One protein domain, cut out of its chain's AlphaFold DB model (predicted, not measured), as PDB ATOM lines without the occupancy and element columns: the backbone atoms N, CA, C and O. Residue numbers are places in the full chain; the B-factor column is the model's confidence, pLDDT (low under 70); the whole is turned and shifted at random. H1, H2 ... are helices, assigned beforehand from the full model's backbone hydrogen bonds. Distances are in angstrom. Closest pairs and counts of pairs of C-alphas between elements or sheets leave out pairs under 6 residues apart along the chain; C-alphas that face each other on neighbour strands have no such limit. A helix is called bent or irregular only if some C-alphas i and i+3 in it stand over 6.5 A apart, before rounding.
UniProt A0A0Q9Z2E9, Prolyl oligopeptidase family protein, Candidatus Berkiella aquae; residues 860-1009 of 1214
ATOM      1  N   LEU A 860     279.801 330.982 227.350       71.75
ATOM      2  CA  LEU A 860     278.698 331.941 227.279       71.75
ATOM      3  C   LEU A 860     278.918 332.973 226.172       71.75
ATOM      4  O   LEU A 860     277.990 333.304 225.444       71.75
ATOM      5  N   GLU A 861     280.143 333.473 226.035       66.31
ATOM      6  CA  GLU A 861     280.506 334.445 224.999       66.31
ATOM      7  C   GLU A 861     280.529 333.800 223.611       66.31
ATOM      8  O   GLU A 861     280.104 334.422 222.635       66.31
ATOM      9  N   ASP A 862     280.954 332.534 223.525       68.12
ATOM     10  CA  ASP A 862     280.854 331.739 222.296       68.12
ATOM     11  C   ASP A 862     279.386 331.511 221.892       68.12
ATOM     12  O   ASP A 862     279.002 331.750 220.744       68.12
ATOM     13  N   PHE A 863     278.535 331.160 222.862       80.69
ATOM     14  CA  PHE A 863     277.092 331.066 222.664       80.69
ATOM     15  C   PHE A 863     276.486 332.392 222.186       80.69
ATOM     16  O   PHE A 863     275.767 332.398 221.189       80.69
ATOM     17  N   ILE A 864     276.780 333.516 222.849       70.12
ATOM     18  CA  ILE A 864     276.230 334.830 222.479       70.12
ATOM     19  C   ILE A 864     276.646 335.198 221.052       70.12
ATOM     20  O   ILE A 864     275.806 335.643 220.269       70.12
ATOM     21  N   ALA A 865     277.909 334.977 220.677       64.25
ATOM     22  CA  ALA A 865     278.390 335.269 219.330       64.25
ATOM     23  C   ALA A 865     277.622 334.480 218.255       64.25
ATOM     24  O   ALA A 865     277.154 335.073 217.280       64.25
ATOM     25  N   GLN A 866     277.441 333.174 218.463       71.94
ATOM     26  CA  GLN A 866     276.710 332.312 217.529       71.94
ATOM     27  C   GLN A 866     275.205 332.626 217.520       71.94
ATOM     28  O   GLN A 866     274.596 332.726 216.456       71.94
ATOM     29  N   ALA A 867     274.596 332.885 218.680       72.69
ATOM     30  CA  ALA A 867     273.190 333.278 218.779       72.69
ATOM     31  C   ALA A 867     272.905 334.597 218.037       72.69
ATOM     32  O   ALA A 867     271.878 334.726 217.369       72.69
ATOM     33  N   LEU A 868     273.826 335.564 218.087       63.66
ATOM     34  CA  LEU A 868     273.717 336.820 217.337       63.66
ATOM     35  C   LEU A 868     273.879 336.630 215.825       63.66
ATOM     36  O   LEU A 868     273.282 337.377 215.049       63.66
ATOM     37  N   GLU A 869     274.670 335.655 215.386       63.97
ATOM     38  CA  GLU A 869     274.765 335.289 213.972       63.97
ATOM     39  C   GLU A 869     273.457 334.661 213.471       63.97
ATOM     40  O   GLU A 869     272.895 335.131 212.478       63.97
ATOM     41  N   HIS A 870     272.888 333.717 214.230       66.62
ATOM     42  CA  HIS A 870     271.554 333.163 213.966       66.62
ATOM     43  C   HIS A 870     270.457 334.239 213.982       66.62
ATOM     44  O   HIS A 870     269.538 334.190 213.161       66.62
ATOM     45  N   TYR A 871     270.546 335.227 214.878       63.62
ATOM     46  CA  TYR A 871     269.621 336.362 214.922       63.62
ATOM     47  C   TYR A 871     269.655 337.186 213.625       63.62
ATOM     48  O   TYR A 871     268.603 337.574 213.111       63.62
ATOM     49  N   LYS A 872     270.856 337.434 213.082       58.97
ATOM     50  CA  LYS A 872     271.067 338.218 211.853       58.97
ATOM     51  C   LYS A 872     270.618 337.472 210.597       58.97
ATOM     52  O   LYS A 872     269.945 338.071 209.766       58.97
ATOM     53  N   LEU A 873     270.976 336.192 210.457       54.47
ATOM     54  CA  LEU A 873     270.674 335.389 209.259       54.47
ATOM     55  C   LEU A 873     269.173 335.180 209.049       54.47
ATOM     56  O   LEU A 873     268.700 335.155 207.918       54.47
ATOM     57  N   ASN A 874     268.417 335.077 210.137       53.72
ATOM     58  CA  ASN A 874     266.994 334.764 210.079       53.72
ATOM     59  C   ASN A 874     266.079 335.999 210.105       53.72
ATOM     60  O   ASN A 874     264.863 335.847 210.181       53.72
ATOM     61  N   ASN A 875     266.633 337.220 210.057       51.72
ATOM     62  CA  ASN A 875     265.857 338.470 210.038       51.72
ATOM     63  C   ASN A 875     264.747 338.516 211.116       51.72
ATOM     64  O   ASN A 875     263.642 339.001 210.881       51.72
ATOM     65  N   HIS A 876     265.049 338.023 212.325       52.28
ATOM     66  CA  HIS A 876     264.111 337.764 213.434       52.28
ATOM     67  C   HIS A 876     263.506 339.020 214.105       52.28
ATOM     68  O   HIS A 876     263.202 339.023 215.299       52.28
ATOM     69  N   GLN A 877     263.307 340.108 213.359       51.00
ATOM     70  CA  GLN A 877     262.967 341.444 213.861       51.00
ATOM     71  C   GLN A 877     261.617 341.527 214.604       51.00
ATOM     72  O   GLN A 877     261.375 342.518 215.294       51.00
ATOM     73  N   HIS A 878     260.769 340.490 214.542       46.09
ATOM     74  CA  HIS A 878     259.394 340.518 215.068       46.09
ATOM     75  C   HIS A 878     259.053 339.443 216.116       46.09
ATOM     76  O   HIS A 878     257.936 339.427 216.627       46.09
ATOM     77  N   SER A 879     259.992 338.565 216.481       55.97
ATOM     78  CA  SER A 879     259.753 337.532 217.501       55.97
ATOM     79  C   SER A 879     260.233 337.993 218.878       55.97
ATOM     80  O   SER A 879     261.288 338.620 219.007       55.97
ATOM     81  N   SER A 880     259.478 337.665 219.933       66.00
ATOM     82  CA  SER A 880     259.938 337.901 221.308       66.00
ATOM     83  C   SER A 880     261.215 337.099 221.576       66.00
ATOM     84  O   SER A 880     261.366 335.995 221.046       66.00
ATOM     85  N   LEU A 881     262.124 337.610 222.416       68.44
ATOM     86  CA  LEU A 881     263.339 336.864 222.759       68.44
ATOM     87  C   LEU A 881     263.004 335.500 223.363       68.44
ATOM     88  O   LEU A 881     263.698 334.537 223.082       68.44
ATOM     89  N   LYS A 882     261.908 335.398 224.123       75.88
ATOM     90  CA  LYS A 882     261.407 334.124 224.646       75.88
ATOM     91  C   LYS A 882     261.094 333.135 223.516       75.88
ATOM     92  O   LYS A 882     261.561 332.008 223.540       75.88
ATOM     93  N   THR A 883     260.379 333.580 222.483       74.62
ATOM     94  CA  THR A 883     260.067 332.752 221.306       74.62
ATOM     95  C   THR A 883     261.323 332.358 220.526       74.62
ATOM     96  O   THR A 883     261.428 331.222 220.075       74.62
ATOM     97  N   LEU A 884     262.277 333.279 220.367       72.50
ATOM     98  CA  LEU A 884     263.553 333.002 219.698       72.50
ATOM     99  C   LEU A 884     264.436 332.063 220.511       72.50
ATOM    100  O   LEU A 884     265.094 331.193 219.948       72.50
ATOM    101  N   TRP A 885     264.406 332.209 221.832       83.56
ATOM    102  CA  TRP A 885     265.081 331.318 222.751       83.56
ATOM    103  C   TRP A 885     264.575 329.896 222.568       83.56
ATOM    104  O   TRP A 885     265.351 329.017 222.211       83.56
ATOM    105  N   ASP A 886     263.266 329.698 222.717       80.62
ATOM    106  CA  ASP A 886     262.654 328.371 222.675       80.62
ATOM    107  C   ASP A 886     262.781 327.692 221.301       80.62
ATOM    108  O   ASP A 886     262.807 326.466 221.240       80.62
ATOM    109  N   ARG A 887     262.859 328.469 220.209       74.88
ATOM    110  CA  ARG A 887     262.961 327.938 218.837       74.88
ATOM    111  C   ARG A 887     264.381 327.761 218.312       74.88
ATOM    112  O   ARG A 887     264.586 326.904 217.462       74.88
ATOM    113  N   HIS A 888     265.322 328.613 218.716       74.38
ATOM    114  CA  HIS A 888     266.612 328.725 218.025       74.38
ATOM    115  C   HIS A 888     267.821 328.766 218.958       74.38
ATOM    116  O   HIS A 888     268.889 328.311 218.561       74.38
ATOM    117  N   TYR A 889     267.693 329.310 220.173       84.81
ATOM    118  CA  TYR A 889     268.862 329.514 221.038       84.81
ATOM    119  C   TYR A 889     268.992 328.494 222.158       84.81
ATOM    120  O   TYR A 889     270.108 328.240 222.591       84.81
ATOM    121  N   ARG A 890     267.893 327.894 222.617       87.31
ATOM    122  CA  ARG A 890     267.918 326.897 223.690       87.31
ATOM    123  C   ARG A 890     268.765 325.690 223.300       87.31
ATOM    124  O   ARG A 890     269.668 325.311 224.036       87.31
ATOM    125  N   ASP A 891     268.506 325.134 222.124       86.88
ATOM    126  CA  ASP A 891     269.179 323.920 221.669       86.88
ATOM    127  C   ASP A 891     270.664 324.206 221.370       86.88
ATOM    128  O   ASP A 891     271.536 323.427 221.750       86.88
ATOM    129  N   LEU A 892     270.970 325.385 220.811       86.69
ATOM    130  CA  LEU A 892     272.340 325.881 220.628       86.69
ATOM    131  C   LEU A 892     273.072 326.083 221.967       86.69
ATOM    132  O   LEU A 892     274.236 325.701 222.098       86.69
ATOM    133  N   PHE A 893     272.401 326.673 222.962       89.62
ATOM    134  CA  PHE A 893     272.944 326.868 224.305       89.62
ATOM    135  C   PHE A 893     273.293 325.523 224.939       89.62
ATOM    136  O   PHE A 893     274.424 325.347 225.392       89.62
ATOM    137  N   TYR A 894     272.363 324.565 224.928       89.31
ATOM    138  CA  TYR A 894     272.608 323.244 225.500       89.31
ATOM    139  C   TYR A 894     273.683 322.470 224.736       89.31
ATOM    140  O   TYR A 894     274.503 321.825 225.380       89.31
ATOM    141  N   ALA A 895     273.768 322.591 223.407       89.69
ATOM    142  CA  ALA A 895     274.851 321.987 222.627       89.69
ATOM    143  C   ALA A 895     276.231 322.493 223.047       89.69
ATOM    144  O   ALA A 895     277.135 321.695 223.289       89.69
ATOM    145  N   ILE A 896     276.393 323.810 223.182       86.19
ATOM    146  CA  ILE A 896     277.670 324.411 223.582       86.19
ATOM    147  C   ILE A 896     277.979 324.117 225.057       86.19
ATOM    148  O   ILE A 896     279.112 323.764 225.388       86.19
ATOM    149  N   ALA A 897     276.986 324.243 225.941       86.69
ATOM    150  CA  ALA A 897     277.148 324.012 227.374       86.69
ATOM    151  C   ALA A 897     277.515 322.552 227.672       86.69
ATOM    152  O   ALA A 897     278.512 322.304 228.351       86.69
ATOM    153  N   PHE A 898     276.770 321.599 227.105       88.81
ATOM    154  CA  PHE A 898     277.013 320.173 227.298       88.81
ATOM    155  C   PHE A 898     278.354 319.738 226.706       88.81
ATOM    156  O   PHE A 898     279.129 319.070 227.386       88.81
ATOM    157  N   ALA A 899     278.689 320.179 225.488       89.38
ATOM    158  CA  ALA A 899     279.991 319.886 224.888       89.38
ATOM    159  C   ALA A 899     281.152 320.434 225.733       89.38
ATOM    160  O   ALA A 899     282.172 319.766 225.892       89.38
ATOM    161  N   ASN A 900     281.006 321.636 226.299       86.81
ATOM    162  CA  ASN A 900     282.010 322.220 227.182       86.81
ATOM    163  C   ASN A 900     282.146 321.441 228.502       86.81
ATOM    164  O   ASN A 900     283.264 321.215 228.958       86.81
ATOM    165  N   GLU A 901     281.041 321.023 229.117       86.69
ATOM    166  CA  GLU A 901     281.059 320.252 230.364       86.69
ATOM    167  C   GLU A 901     281.643 318.849 230.158       86.69
ATOM    168  O   GLU A 901     282.570 318.455 230.870       86.69
ATOM    169  N   ALA A 902     281.170 318.131 229.133       88.06
ATOM    170  CA  ALA A 902     281.626 316.787 228.792       88.06
ATOM    171  C   ALA A 902     283.106 316.773 228.384       88.06
ATOM    172  O   ALA A 902     283.860 315.928 228.853       88.06
ATOM    173  N   ALA A 903     283.573 317.749 227.599       87.38
ATOM    174  CA  ALA A 903     284.982 317.828 227.205       87.38
ATOM    175  C   ALA A 903     285.951 317.953 228.397       87.38
ATOM    176  O   ALA A 903     287.071 317.438 228.332       87.38
ATOM    177  N   ASN A 904     285.516 318.622 229.470       84.69
ATOM    178  CA  ASN A 904     286.322 318.884 230.664       84.69
ATOM    179  C   ASN A 904     286.087 317.862 231.798       84.69
ATOM    180  O   ASN A 904     286.842 317.859 232.767       84.69
ATOM    181  N   THR A 905     285.075 316.992 231.690       88.56
ATOM    182  CA  THR A 905     284.664 316.068 232.762       88.56
ATOM    183  C   THR A 905     284.669 314.627 232.262       88.56
ATOM    184  O   THR A 905     283.689 314.158 231.682       88.56
ATOM    185  N   THR A 906     285.756 313.892 232.522       86.00
ATOM    186  CA  THR A 906     285.938 312.508 232.042       86.00
ATOM    187  C   THR A 906     284.757 311.576 232.365       86.00
ATOM    188  O   THR A 906     284.321 310.869 231.459       86.00
ATOM    189  N   PRO A 907     284.163 311.578 233.579       90.25
ATOM    190  CA  PRO A 907     282.999 310.732 233.862       90.25
ATOM    191  C   PRO A 907     281.774 311.027 232.981       90.25
ATOM    192  O   PRO A 907     281.100 310.101 232.531       90.25
ATOM    193  N   LEU A 908     281.496 312.308 232.711       88.56
ATOM    194  CA  LEU A 908     280.370 312.722 231.869       88.56
ATOM    195  C   LEU A 908     280.610 312.334 230.407       88.56
ATOM    196  O   LEU A 908     279.712 311.797 229.765       88.56
ATOM    197  N   LEU A 909     281.836 312.536 229.912       91.81
ATOM    198  CA  LEU A 909     282.250 312.112 228.575       91.81
ATOM    199  C   LEU A 909     282.061 310.609 228.369       91.81
ATOM    200  O   LEU A 909     281.435 310.202 227.399       91.81
ATOM    201  N   LEU A 910     282.576 309.788 229.290       92.88
ATOM    202  CA  LEU A 910     282.474 308.330 229.196       92.88
ATOM    203  C   LEU A 910     281.018 307.858 229.254       92.88
ATOM    204  O   LEU A 910     280.639 306.944 228.526       92.88
ATOM    205  N   THR A 911     280.196 308.498 230.090       92.19
ATOM    206  CA  THR A 911     278.758 308.209 230.170       92.19
ATOM    207  C   THR A 911     278.063 308.521 228.849       92.19
ATOM    208  O   THR A 911     277.261 307.721 228.374       92.19
ATOM    209  N   GLU A 912     278.390 309.652 228.227       92.50
ATOM    210  CA  GLU A 912     277.789 310.038 226.956       92.50
ATOM    211  C   GLU A 912     278.274 309.172 225.790       92.50
ATOM    212  O   GLU A 912     277.451 308.733 224.996       92.50
ATOM    213  N   ILE A 913     279.570 308.853 225.706       93.94
ATOM    214  CA  ILE A 913     280.100 307.912 224.704       93.94
ATOM    215  C   ILE A 913     279.397 306.560 224.832       93.94
ATOM    216  O   ILE A 913     278.941 305.996 223.835       93.94
ATOM    217  N   LYS A 914     279.252 306.064 226.068       92.94
ATOM    218  CA  LYS A 914     278.516 304.831 226.346       92.94
ATOM    219  C   LYS A 914     277.066 304.933 225.880       92.94
ATOM    220  O   LYS A 914     276.602 304.027 225.207       92.94
ATOM    221  N   ARG A 915     276.369 306.036 226.167       92.62
ATOM    222  CA  ARG A 915     274.989 306.260 225.716       92.62
ATOM    223  C   ARG A 915     274.876 306.273 224.192       92.62
ATOM    224  O   ARG A 915     274.053 305.553 223.640       92.62
ATOM    225  N   LEU A 916     275.724 307.046 223.511       93.50
ATOM    226  CA  LEU A 916     275.759 307.137 222.048       93.50
ATOM    227  C   LEU A 916     275.968 305.762 221.396       93.50
ATOM    228  O   LEU A 916     275.377 305.490 220.349       93.50
ATOM    229  N   LYS A 917     276.774 304.904 222.035       91.81
ATOM    230  CA  LYS A 917     277.040 303.524 221.620       91.81
ATOM    231  C   LYS A 917     275.880 302.573 221.929       91.81
ATOM    232  O   LYS A 917     275.373 301.933 221.014       91.81
ATOM    233  N   ASP A 918     275.467 302.484 223.191       91.50
ATOM    234  CA  ASP A 918     274.482 301.512 223.685       91.50
ATOM    235  C   ASP A 918     273.084 301.769 223.095       91.50
ATOM    236  O   ASP A 918     272.357 300.825 222.791       91.50
ATOM    237  N   GLU A 919     272.721 303.038 222.879       90.81
ATOM    238  CA  GLU A 919     271.447 303.440 222.266       90.81
ATOM    239  C   GLU A 919     271.521 303.533 220.726       90.81
ATOM    240  O   GLU A 919     270.528 303.874 220.083       90.81
ATOM    241  N   ASN A 920     272.678 303.233 220.119       88.12
ATOM    242  CA  ASN A 920     272.925 303.300 218.673       88.12
ATOM    243  C   ASN A 920     272.495 304.639 218.027       88.12
ATOM    244  O   ASN A 920     271.844 304.682 216.981       88.12
ATOM    245  N   LEU A 921     272.851 305.756 218.668       91.25
ATOM    246  CA  LEU A 921     272.399 307.094 218.265       91.25
ATOM    247  C   LEU A 921     273.250 307.738 217.166       91.25
ATOM    248  O   LEU A 921     272.843 308.743 216.589       91.25
ATOM    249  N   LEU A 922     274.419 307.174 216.854       91.94
ATOM    250  CA  LEU A 922     275.318 307.655 215.797       91.94
ATOM    251  C   LEU A 922     274.997 307.015 214.437       91.94
ATOM    252  O   LEU A 922     275.872 306.438 213.782       91.94
ATOM    253  N   SER A 923     273.735 307.107 214.011       92.69
ATOM    254  CA  SER A 923     273.313 306.635 212.687       92.69
ATOM    255  C   SER A 923     274.030 307.392 211.563       92.69
ATOM    256  O   SER A 923     274.501 308.515 211.758       92.69
ATOM    257  N   ASP A 924     274.088 306.805 210.364       92.06
ATOM    258  CA  ASP A 924     274.710 307.441 209.192       92.06
ATOM    259  C   ASP A 924     274.157 308.856 208.964       92.06
ATOM    260  O   ASP A 924     274.918 309.792 208.748       92.06
ATOM    261  N   GLN A 925     272.843 309.049 209.118       92.88
ATOM    262  CA  GLN A 925     272.202 310.351 208.931       92.88
ATOM    263  C   GLN A 925     272.694 311.416 209.927       92.88
ATOM    264  O   GLN A 925     272.863 312.575 209.548       92.88
ATOM    265  N   ILE A 926     272.948 311.037 211.183       93.50
ATOM    266  CA  ILE A 926     273.455 311.943 212.228       93.50
ATOM    267  C   ILE A 926     274.869 312.421 211.884       93.50
ATOM    268  O   ILE A 926     275.173 313.616 211.975       93.50
ATOM    269  N   ILE A 927     275.718 311.497 211.435       92.44
ATOM    270  CA  ILE A 927     277.090 311.786 211.010       92.44
ATOM    271  C   ILE A 927     277.100 312.614 209.717       92.44
ATOM    272  O   ILE A 927     277.814 313.613 209.627       92.44
ATOM    273  N   ILE A 928     276.232 312.287 208.755       91.31
ATOM    274  CA  ILE A 928     276.049 313.050 207.512       91.31
ATOM    275  C   ILE A 928     275.666 314.505 207.801       91.31
ATOM    276  O   ILE A 928     276.219 315.413 207.182       91.31
ATOM    277  N   ASN A 929     274.747 314.751 208.738       91.06
ATOM    278  CA  ASN A 929     274.358 316.113 209.117       91.06
ATOM    279  C   ASN A 929     275.553 316.908 209.666       91.06
ATOM    280  O   ASN A 929     275.743 318.073 209.309       91.06
ATOM    281  N   MET A 930     276.380 316.265 210.498       89.38
ATOM    282  CA  MET A 930     277.599 316.861 211.046       89.38
ATOM    283  C   MET A 930     278.588 317.229 209.928       89.38
ATOM    284  O   MET A 930     279.033 318.374 209.863       89.38
ATOM    285  N   LEU A 931     278.864 316.304 209.007       86.06
ATOM    286  CA  LEU A 931     279.796 316.497 207.889       86.06
ATOM    287  C   LEU A 931     279.326 317.568 206.898       86.06
ATOM    288  O   LEU A 931     280.102 318.439 206.503       86.06
ATOM    289  N   LYS A 932     278.032 317.570 206.552       85.88
ATOM    290  CA  LYS A 932     277.436 318.581 205.664       85.88
ATOM    291  C   LYS A 932     277.644 319.996 206.183       85.88
ATOM    292  O   LYS A 932     277.941 320.885 205.388       85.88
ATOM    293  N   SER A 933     277.567 320.196 207.501       81.31
ATOM    294  CA  SER A 933     277.788 321.511 208.115       81.31
ATOM    295  C   SER A 933     279.212 322.057 207.932       81.31
ATOM    296  O   SER A 933     279.404 323.266 208.040       81.31
ATOM    297  N   GLN A 934     280.191 321.190 207.647       80.44
ATOM    298  CA  GLN A 934     281.606 321.550 207.488       80.44
ATOM    299  C   GLN A 934     282.071 321.560 206.023       80.44
ATOM    300  O   GLN A 934     283.111 322.139 205.726       80.44
ATOM    301  N   SER A 935     281.301 320.963 205.108       82.62
ATOM    302  CA  SER A 935     281.683 320.722 203.705       82.62
ATOM    303  C   SER A 935     282.198 321.958 202.953       82.62
ATOM    304  O   SER A 935     283.277 321.904 202.367       82.62
ATOM    305  N   ASN A 936     281.485 323.087 203.012       81.56
ATOM    306  CA  ASN A 936     281.886 324.317 202.315       81.56
ATOM    307  C   ASN A 936     283.205 324.886 202.852       81.56
ATOM    308  O   ASN A 936     284.100 325.235 202.086       81.56
ATOM    309  N   ILE A 937     283.342 324.951 204.178       80.44
ATOM    310  CA  ILE A 937     284.544 325.475 204.839       80.44
ATOM    311  C   ILE A 937     285.733 324.553 204.556       80.44
ATOM    312  O   ILE A 937     286.821 325.029 204.237       80.44
ATOM    313  N   PHE A 938     285.509 323.241 204.601       85.12
ATOM    314  CA  PHE A 938     286.514 322.232 204.301       85.12
ATOM    315  C   PHE A 938     286.984 322.274 202.840       85.12
ATOM    316  O   PHE A 938     288.180 322.216 202.575       85.12
ATOM    317  N   SER A 939     286.062 322.456 201.891       82.62
ATOM    318  CA  SER A 939     286.392 322.646 200.474       82.62
ATOM    319  C   SER A 939     287.372 323.798 200.264       82.62
ATOM    320  O   SER A 939     288.369 323.645 199.558       82.62
ATOM    321  N   GLN A 940     287.088 324.940 200.889       82.75
ATOM    322  CA  GLN A 940     287.918 326.134 200.780       82.75
ATOM    323  C   GLN A 940     289.250 325.958 201.526       82.75
ATOM    324  O   GLN A 940     290.286 326.395 201.032       82.75
ATOM    325  N   TYR A 941     289.252 325.255 202.665       83.25
ATOM    326  CA  TYR A 941     290.476 324.868 203.373       83.25
ATOM    327  C   TYR A 941     291.409 324.037 202.487       83.25
ATOM    328  O   TYR A 941     292.588 324.362 202.386       83.25
ATOM    329  N   ILE A 942     290.891 323.010 201.804       80.06
ATOM    330  CA  ILE A 942     291.706 322.162 200.925       80.06
ATOM    331  C   ILE A 942     292.341 322.987 199.804       80.06
ATOM    332  O   ILE A 942     293.550 322.906 199.571       80.06
ATOM    333  N   GLN A 943     291.517 323.788 199.123       75.19
ATOM    334  CA  GLN A 943     291.947 324.590 197.980       75.19
ATOM    335  C   GLN A 943     293.082 325.542 198.336       75.19
ATOM    336  O   GLN A 943     293.965 325.783 197.516       75.19
ATOM    337  N   GLU A 944     293.092 326.057 199.559       70.69
ATOM    338  CA  GLU A 944     294.094 327.024 199.981       70.69
ATOM    339  C   GLU A 944     295.308 326.413 200.657       70.69
ATOM    340  O   GLU A 944     296.435 326.740 200.286       70.69
ATOM    341  N   THR A 945     295.095 325.542 201.644       73.62
ATOM    342  CA  THR A 945     296.181 324.951 202.437       73.62
ATOM    343  C   THR A 945     297.069 324.075 201.562       73.62
ATOM    344  O   THR A 945     298.291 324.122 201.681       73.62
ATOM    345  N   TYR A 946     296.463 323.334 200.631       68.50
ATOM    346  CA  TYR A 946     297.172 322.401 199.757       68.50
ATOM    347  C   TYR A 946     297.314 322.907 198.320       68.50
ATOM    348  O   TYR A 946     297.848 322.188 197.479       68.50
ATOM    349  N   LYS A 947     296.841 324.128 198.017       64.44
ATOM    350  CA  LYS A 947     296.807 324.698 196.653       64.44
ATOM    351  C   LYS A 947     296.148 323.753 195.632       64.44
ATOM    352  O   LYS A 947     296.514 323.737 194.459       64.44
ATOM    353  N   PHE A 948     295.187 322.952 196.094       66.06
ATOM    354  CA  PHE A 948     294.594 321.854 195.341       66.06
ATOM    355  C   PHE A 948     293.271 322.281 194.696       66.06
ATOM    356  O   PHE A 948     292.273 322.502 195.383       66.06
ATOM    357  N   ALA A 949     293.241 322.398 193.368       65.88
ATOM    358  CA  ALA A 949     292.016 322.729 192.645       65.88
ATOM    359  C   ALA A 949     291.087 321.510 192.593       65.88
ATOM    360  O   ALA A 949     291.345 320.552 191.871       65.88
ATOM    361  N   ILE A 950     289.991 321.557 193.351       69.06
ATOM    362  CA  ILE A 950     289.002 320.474 193.368       69.06
ATOM    363  C   ILE A 950     288.244 320.478 192.027       69.06
ATOM    364  O   ILE A 950     287.648 321.511 191.693       69.06
ATOM    365  N   PRO A 951     288.253 319.372 191.257       70.06
ATOM    366  CA  PRO A 951     287.519 319.278 189.998       70.06
ATOM    367  C   PRO A 951     286.023 319.562 190.188       70.06
ATOM    368  O   PRO A 951     285.432 319.202 191.205       70.06
ATOM    369  N   LYS A 952     285.393 320.231 189.214       70.25
ATOM    370  CA  LYS A 952     283.992 320.694 189.327       70.25
ATOM    371  C   LYS A 952     282.970 319.558 189.432       70.25
ATOM    372  O   LYS A 952     281.842 319.794 189.854       70.25
ATOM    373  N   ASP A 953     283.343 318.365 188.996       73.38
ATOM    374  CA  ASP A 953     282.559 317.134 189.010       73.38
ATOM    375  C   ASP A 953     282.737 316.310 190.300       73.38
ATOM    376  O   ASP A 953     281.980 315.362 190.526       73.38
ATOM    377  N   VAL A 954     283.682 316.683 191.173       72.56
ATOM    378  CA  VAL A 954     283.867 316.066 192.493       72.56
ATOM    379  C   VAL A 954     282.941 316.732 193.509       72.56
ATOM    380  O   VAL A 954     283.137 317.877 193.921       72.56
ATOM    381  N   ASP A 955     281.932 315.988 193.965       79.81
ATOM    382  CA  ASP A 955     281.065 316.416 195.062       79.81
ATOM    383  C   ASP A 955     281.730 316.116 196.411       79.81
ATOM    384  O   ASP A 955     281.620 315.020 196.958       79.81
ATOM    385  N   ILE A 956     282.387 317.123 196.986       79.69
ATOM    386  CA  ILE A 956     283.039 317.053 198.306       79.69
ATOM    387  C   ILE A 956     282.073 316.579 199.392       79.69
ATOM    388  O   ILE A 956     282.480 315.887 200.324       79.69
ATOM    389  N   THR A 957     280.788 316.922 199.284       81.81
ATOM    390  CA  THR A 957     279.791 316.445 200.241       81.81
ATOM    391  C   THR A 957     279.619 314.939 200.115       81.81
ATOM    392  O   THR A 957     279.585 314.258 201.138       81.81
ATOM    393  N   ALA A 958     279.559 314.402 198.894       82.75
ATOM    394  CA  ALA A 958     279.502 312.962 198.656       82.75
ATOM    395  C   ALA A 958     280.760 312.246 199.174       82.75
ATOM    396  O   ALA A 958     280.638 311.221 199.841       82.75
ATOM    397  N   VAL A 959     281.947 312.830 198.972       80.75
ATOM    398  CA  VAL A 959     283.215 312.281 199.485       80.75
ATOM    399  C   VAL A 959     283.238 312.240 201.009       80.75
ATOM    400  O   VAL A 959     283.505 311.200 201.610       80.75
ATOM    401  N   LEU A 960     282.920 313.363 201.660       81.25
ATOM    402  CA  LEU A 960     282.861 313.440 203.119       81.25
ATOM    403  C   LEU A 960     281.825 312.471 203.690       81.25
ATOM    404  O   LEU A 960     282.058 311.876 204.734       81.25
ATOM    405  N   THR A 961     280.698 312.296 203.000       85.50
ATOM    406  CA  THR A 961     279.603 311.408 203.416       85.50
ATOM    407  C   THR A 961     279.746 309.976 202.898       85.50
ATOM    408  O   THR A 961     278.789 309.204 202.952       85.50
ATOM    409  N   SER A 962     280.940 309.589 202.438       85.25
ATOM    410  CA  SER A 962     281.238 308.201 202.102       85.25
ATOM    411  C   SER A 962     281.105 307.307 203.336       85.25
ATOM    412  O   SER A 962     281.331 307.727 204.474       85.25
ATOM    413  N   LYS A 963     280.755 306.035 203.121       85.06
ATOM    414  CA  LYS A 963     280.580 305.073 204.215       85.06
ATOM    415  C   LYS A 963     281.842 304.947 205.076       85.06
ATOM    416  O   LYS A 963     281.739 304.872 206.293       85.06
ATOM    417  N   GLU A 964     283.018 304.965 204.455       83.00
ATOM    418  CA  GLU A 964     284.305 304.904 205.157       83.00
ATOM    419  C   GLU A 964     284.502 306.109 206.089       83.00
ATOM    420  O   GLU A 964     284.821 305.928 207.263       83.00
ATOM    421  N   ASN A 965     284.226 307.325 205.611       82.25
ATOM    422  CA  ASN A 965     284.339 308.545 206.415       82.25
ATOM    423  C   ASN A 965     283.279 308.623 207.519       82.25
ATOM    424  O   ASN A 965     283.571 309.093 208.620       82.25
ATOM    425  N   ILE A 966     282.070 308.118 207.261       88.88
ATOM    426  CA  ILE A 966     281.019 307.995 208.277       88.88
ATOM    427  C   ILE A 966     281.467 307.051 209.401       88.88
ATOM    428  O   ILE A 966     281.384 307.422 210.573       88.88
ATOM    429  N   GLU A 967     281.966 305.859 209.061       87.88
ATOM    430  CA  GLU A 967     282.473 304.886 210.042       87.88
ATOM    431  C   GLU A 967     283.668 305.441 210.819       87.88
ATOM    432  O   GLU A 967     283.742 305.315 212.042       87.88
ATOM    433  N   LYS A 968     284.593 306.105 210.123       86.19
ATOM    434  CA  LYS A 968     285.757 306.742 210.732       86.19
ATOM    435  C   LYS A 968     285.350 307.816 211.736       86.19
ATOM    436  O   LYS A 968     285.767 307.742 212.889       86.19
ATOM    437  N   LEU A 969     284.485 308.757 211.347       87.75
ATOM    438  CA  LEU A 969     284.044 309.831 212.238       87.75
ATOM    439  C   LEU A 969     283.241 309.290 213.424       87.75
ATOM    440  O   LEU A 969     283.387 309.775 214.545       87.75
ATOM    441  N   ARG A 970     282.422 308.256 213.200       92.88
ATOM    442  CA  ARG A 970     281.741 307.535 214.280       92.88
ATOM    443  C   ARG A 970     282.754 306.967 215.272       92.88
ATOM    444  O   ARG A 970     282.597 307.174 216.473       92.88
ATOM    445  N   ASN A 971     283.798 306.302 214.785       90.31
ATOM    446  CA  ASN A 971     284.859 305.764 215.630       90.31
ATOM    447  C   ASN A 971     285.640 306.869 216.352       90.31
ATOM    448  O   ASN A 971     285.943 306.707 217.530       90.31
ATOM    449  N   ASP A 972     285.921 308.003 215.710       89.12
ATOM    450  CA  ASP A 972     286.567 309.142 216.373       89.12
ATOM    451  C   ASP A 972     285.707 309.711 217.509       89.12
ATOM    452  O   ASP A 972     286.236 309.992 218.584       89.12
ATOM    453  N   ILE A 973     284.384 309.816 217.315       91.75
ATOM    454  CA  ILE A 973     283.435 310.240 218.360       91.75
ATOM    455  C   ILE A 973     283.417 309.241 219.525       91.75
ATOM    456  O   ILE A 973     283.399 309.640 220.691       91.75
ATOM    457  N   LEU A 974     283.437 307.941 219.223       92.12
ATOM    458  CA  LEU A 974     283.410 306.881 220.232       92.12
ATOM    459  C   LEU A 974     284.738 306.696 220.982       92.12
ATOM    460  O   LEU A 974     284.735 306.007 221.995       92.12
ATOM    461  N   ASN A 975     285.831 307.305 220.508       91.62
ATOM    462  CA  ASN A 975     287.164 307.254 221.120       91.62
ATOM    463  C   ASN A 975     287.639 308.635 221.634       91.62
ATOM    464  O   ASN A 975     288.843 308.874 221.804       91.62
ATOM    465  N   LEU A 976     286.719 309.589 221.850       91.81
ATOM    466  CA  LEU A 976     287.050 310.961 222.265       91.81
ATOM    467  C   LEU A 976     287.752 311.045 223.625       91.81
ATOM    468  O   LEU A 976     288.461 312.022 223.889       91.81
ATOM    469  N   GLU A 977     287.605 310.044 224.490       90.19
ATOM    470  CA  GLU A 977     288.302 309.973 225.774       90.19
ATOM    471  C   GLU A 977     289.828 310.017 225.619       90.19
ATOM    472  O   GLU A 977     290.505 310.592 226.471       90.19
ATOM    473  N   ASN A 978     290.359 309.548 224.486       89.25
ATOM    474  CA  ASN A 978     291.795 309.547 224.188       89.25
ATOM    475  C   ASN A 978     292.287 310.841 223.514       89.25
ATOM    476  O   ASN A 978     293.476 310.987 223.237       89.25
ATOM    477  N   ARG A 979     291.391 311.794 223.228       87.56
ATOM    478  CA  ARG A 979     291.723 313.067 222.566       87.56
ATOM    479  C   ARG A 979     291.882 314.203 223.578       87.56
ATOM    480  O   ARG A 979     291.359 314.137 224.686       87.56
ATOM    481  N   ALA A 980     292.565 315.280 223.191       84.50
ATOM    482  CA  ALA A 980     292.686 316.479 224.021       84.50
ATOM    483  C   ALA A 980     291.311 317.161 224.244       84.50
ATOM    484  O   ALA A 980     290.472 317.130 223.339       84.50
ATOM    485  N   PRO A 981     291.063 317.831 225.392       85.19
ATOM    486  CA  PRO A 981     289.779 318.485 225.699       85.19
ATOM    487  C   PRO A 981     289.268 319.434 224.610       85.19
ATOM    488  O   PRO A 981     288.069 319.511 224.352       85.19
ATOM    489  N   ILE A 982     290.183 320.123 223.933       79.19
ATOM    490  CA  ILE A 982     289.891 321.020 222.814       79.19
ATOM    491  C   ILE A 982     289.248 320.296 221.619       79.19
ATOM    492  O   ILE A 982     288.251 320.763 221.069       79.19
ATOM    493  N   ILE A 983     289.758 319.109 221.283       85.06
ATOM    494  CA  ILE A 983     289.235 318.246 220.219       85.06
ATOM    495  C   ILE A 983     287.887 317.665 220.654       85.06
ATOM    496  O   ILE A 983     286.917 317.738 219.903       85.06
ATOM    497  N   ARG A 984     287.780 317.176 221.900       89.69
ATOM    498  CA  ARG A 984     286.511 316.677 222.468       89.69
ATOM    499  C   ARG A 984     285.397 317.710 222.343       89.69
ATOM    500  O   ARG A 984     284.299 317.398 221.890       89.69
ATOM    501  N   ARG A 985     285.698 318.958 222.713       86.44
ATOM    502  CA  ARG A 985     284.749 320.070 222.653       86.44
ATOM    503  C   ARG A 985     284.312 320.360 221.222       86.44
ATOM    504  O   ARG A 985     283.118 320.533 221.002       86.44
ATOM    505  N   PHE A 986     285.247 320.381 220.269       86.25
ATOM    506  CA  PHE A 986     284.944 320.587 218.852       86.25
ATOM    507  C   PHE A 986     283.988 319.518 218.304       86.25
ATOM    508  O   PHE A 986     282.941 319.858 217.748       86.25
ATOM    509  N   PHE A 987     284.305 318.236 218.512       90.31
ATOM    510  CA  PHE A 987     283.484 317.123 218.033       90.31
ATOM    511  C   PHE A 987     282.081 317.138 218.637       90.31
ATOM    512  O   PHE A 987     281.097 317.129 217.900       90.31
ATOM    513  N   LEU A 988     281.978 317.227 219.966       91.62
ATOM    514  CA  LEU A 988     280.686 317.231 220.654       91.62
ATOM    515  C   LEU A 988     279.855 318.464 220.277       91.62
ATOM    516  O   LEU A 988     278.667 318.339 219.983       91.62
ATOM    517  N   ALA A 989     280.464 319.654 220.219       88.25
ATOM    518  CA  ALA A 989     279.743 320.867 219.844       88.25
ATOM    519  C   ALA A 989     279.212 320.784 218.408       88.25
ATOM    520  O   ALA A 989     278.080 321.191 218.158       88.25
ATOM    521  N   THR A 990     279.992 320.245 217.471       88.56
ATOM    522  CA  THR A 990     279.567 320.092 216.072       88.56
ATOM    523  C   THR A 990     278.475 319.027 215.941       88.56
ATOM    524  O   THR A 990     277.467 319.274 215.279       88.56
ATOM    525  N   LEU A 991     278.611 317.894 216.644       92.94
ATOM    526  CA  LEU A 991     277.618 316.817 216.677       92.94
ATOM    527  C   LEU A 991     276.246 317.321 217.142       92.94
ATOM    528  O   LEU A 991     275.256 317.137 216.432       92.94
ATOM    529  N   TYR A 992     276.184 317.979 218.303       92.88
ATOM    530  CA  TYR A 992     274.911 318.420 218.879       92.88
ATOM    531  C   TYR A 992     274.327 319.661 218.207       92.88
ATOM    532  O   TYR A 992     273.111 319.818 218.198       92.88
ATOM    533  N   LYS A 993     275.150 320.535 217.611       88.38
ATOM    534  CA  LYS A 993     274.639 321.649 216.792       88.38
ATOM    535  C   LYS A 993     273.984 321.146 215.512       88.38
ATOM    536  O   LYS A 993     272.930 321.649 215.138       88.38
ATOM    537  N   ALA A 994     274.598 320.163 214.855       89.56
ATOM    538  CA  ALA A 994     274.036 319.549 213.657       89.56
ATOM    539  C   ALA A 994     272.829 318.651 213.974       89.56
ATOM    540  O   ALA A 994     271.959 318.474 213.126       89.56
ATOM    541  N   ASN A 995     272.765 318.102 215.194       92.56
ATOM    542  CA  ASN A 995     271.745 317.145 215.620       92.56
ATOM    543  C   ASN A 995     271.194 317.482 217.024       92.56
ATOM    544  O   ASN A 995     271.429 316.735 217.979       92.56
ATOM    545  N   PRO A 996     270.439 318.586 217.173       88.94
ATOM    546  CA  PRO A 996     269.953 319.053 218.477       88.94
ATOM    547  C   PRO A 996     269.033 318.048 219.184       88.94
ATOM    548  O   PRO A 996     268.958 318.025 220.414       88.94
ATOM    549  N   ASP A 997     268.381 317.165 218.423       89.31
ATOM    550  CA  ASP A 997     267.507 316.115 218.945       89.31
ATOM    551  C   ASP A 997     268.226 315.130 219.876       89.31
ATOM    552  O   ASP A 997     267.605 314.619 220.810       89.31
ATOM    553  N   LEU A 998     269.538 314.925 219.698       91.06
ATOM    554  CA  LEU A 998     270.347 314.054 220.560       91.06
ATOM    555  C   LEU A 998     270.424 314.544 222.014       91.06
ATOM    556  O   LEU A 998     270.733 313.749 222.904       91.06
ATOM    557  N   LEU A 999     270.150 315.831 222.256       88.50
ATOM    558  CA  LEU A 999     270.159 316.438 223.587       88.50
ATOM    559  C   LEU A 999     268.795 316.441 224.272       88.50
ATOM    560  O   LEU A 999     268.745 316.662 225.481       88.50
ATOM    561  N   LYS A1000     267.691 316.206 223.551       85.81
ATOM    562  CA  LYS A1000     266.336 316.239 224.132       85.81
ATOM    563  C   LYS A1000     266.184 315.364 225.386       85.81
ATOM    564  O   LYS A1000     265.583 315.855 226.344       85.81
ATOM    565  N   PRO A1001     266.745 314.135 225.451       83.44
ATOM    566  CA  PRO A1001     266.695 313.318 226.669       83.44
ATOM    567  C   PRO A1001     267.353 313.990 227.885       83.44
ATOM    568  O   PRO A1001     266.913 313.796 229.016       83.44
ATOM    569  N   HIS A1002     268.361 314.837 227.654       82.38
ATOM    570  CA  HIS A1002     269.082 315.572 228.694       82.38
ATOM    571  C   HIS A1002     268.393 316.880 229.107       82.38
ATOM    572  O   HIS A1002     268.785 317.498 230.088       82.38
ATOM    573  N   TYR A1003     267.333 317.331 228.427       83.94
ATOM    574  CA  TYR A1003     266.709 318.620 228.770       83.94
ATOM    575  C   TYR A1003     266.110 318.635 230.176       83.94
ATOM    576  O   TYR A1003     266.192 319.652 230.862       83.94
ATOM    577  N   LEU A1004     265.550 317.513 230.635       79.38
ATOM    578  CA  LEU A1004     265.036 317.395 232.002       79.38
ATOM    579  C   LEU A1004     266.166 317.452 233.041       79.38
ATOM    580  O   LEU A1004     266.004 318.109 234.072       79.38
ATOM    581  N   SER A1005     267.314 316.822 232.772       80.94
ATOM    582  CA  SER A1005     268.480 316.882 233.665       80.94
ATOM    583  C   SER A1005     269.130 318.272 233.656       80.94
ATOM    584  O   SER A1005     269.484 318.792 234.712       80.94
ATOM    585  N   PHE A1006     269.193 318.944 232.504       83.81
ATOM    586  CA  PHE A1006     269.654 320.332 232.403       83.81
ATOM    587  C   PHE A1006     268.738 321.307 233.140       83.81
ATOM    588  O   PHE A1006     269.224 322.155 233.887       83.81
ATOM    589  N   ALA A1007     267.420 321.165 232.983       75.50
ATOM    590  CA  ALA A1007     266.430 322.014 233.640       75.50
ATOM    591  C   ALA A1007     266.373 321.811 235.164       75.50
ATOM    592  O   ALA A1007     265.898 322.690 235.881       75.50
ATOM    593  N   SER A1008     266.857 320.669 235.663       78.56
ATOM    594  CA  SER A1008     266.945 320.367 237.096       78.56
ATOM    595  C   SER A1008     268.331 320.626 237.700       78.56
ATOM    596  O   SER A1008     268.441 320.693 238.923       78.56
ATOM    597  N   ASN A1009     269.373 320.843 236.887       81.62
ATOM    598  CA  ASN A1009     270.713 321.201 237.352       81.62
ATOM    599  C   ASN A1009     270.803 322.714 237.668       81.62
ATOM    600  O   ASN A1009     270.783 323.538 236.746       81.62
TER     601      ASN A1009
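Overview. This is residues 860 to 1009 of the 1214 residues of the protein "Prolyl oligopeptidase family protein" of Candidatus Berkiella aquae (UniProt A0A0Q9Z2E9). Picture a compact cluster of helices, mostly crossed, round a core pair, H8 and the later part of the kinked H2, which run side by side in opposite directions. H1 folds back on H2 as a helical hairpin, H9 crosses H2, and H3, H7 and H4 make a chain of contacts from the end of H2 round to the end of H8, with H5 and H6 beyond H4 at one end of the longest axis. The printed part has 150 residues, with nine named helices, H1 to H9 in order, and no named strand; the class is all helix. The whole is compact, with a radius of gyration of the C-alphas of 16.9 A, and spans 49 by 41 by 25 A.

Along the chain. Find C-alpha 860 at (278.698, 331.941, 227.279); from there H1 runs to residue 873, 20.0 A. H2, residues 881 to 904, is the longest helix, 30.2 A; it has a kink of 57 degrees near residue 888 and is irregular, with C-alphas 887 and 890 7.0 A apart. Next come H3, residues 906 to 918, 17.9 A; H4, residues 924 to 932; H5, residues 935 to 945; H6, residues 956 to 960; and H7, residues 963 to 974. H8, residues 981 to 994, begins at C-alpha (289.779, 318.485, 225.699) and is 19.8 A long. H9, residues 996 to 1008, ends at C-alpha (266.945, 320.367, 237.096); it is irregular, with C-alphas 998 and 1001 7.2 A apart.

Arrangement. Begin at the hub, H2, which touches H1, H3, H8 and H9. With residues 888 to 896 alone it touches H1, opposite ways at a steep tilt of 39 degrees; the closest C-alphas, of Phe 863 and Phe 893, are 6.1 A apart. H2 and H8 touch at a shallow tilt of 30 degrees, opposite ways, closest at C-alphas Ala 899 and Leu 988, 5.0 A. H9 touches H2 about perpendicular, 87 degrees, closest at C-alphas Asp 891 and Pro 996, 5.9 A. H2 and H3 touch only at the corner, closest at C-alphas Ala 902 and Leu 909, 4.7 A. H3 touches H7, closest at C-alphas Ile 913 and Leu 974, 5.7 A. H4 touches H7, closest at C-alphas Ile 927 and Ile 966, 6.1 A, and H8, closest at C-alphas Met 930 and Ala 994, 5.2 A. H6 touches H4, closest at C-alphas Lys 932 and Thr 957, 6.3 A, and H5, closest at C-alphas Ser 935 and Thr 957, 5.8 A. H1 and H8 are apart. Every O i to N i+4 pair is within hydrogen-bond range in H1, H3, H4, H5, H6, H7 and H8; H2 has 17 of 20, and H9 has 4 of 9, beside 7 of 10 O i to N i+3 pairs.

Size, cuts and confidence. The two C-alphas farthest apart, of Pro 951 and Ser 1008, are 51.4 A apart. The printed part has no cut and no long link. Its mean pLDDT is 81.8; look for values under 70 at residues 861 to 862, 865, 868 to 881 and 946 to 950.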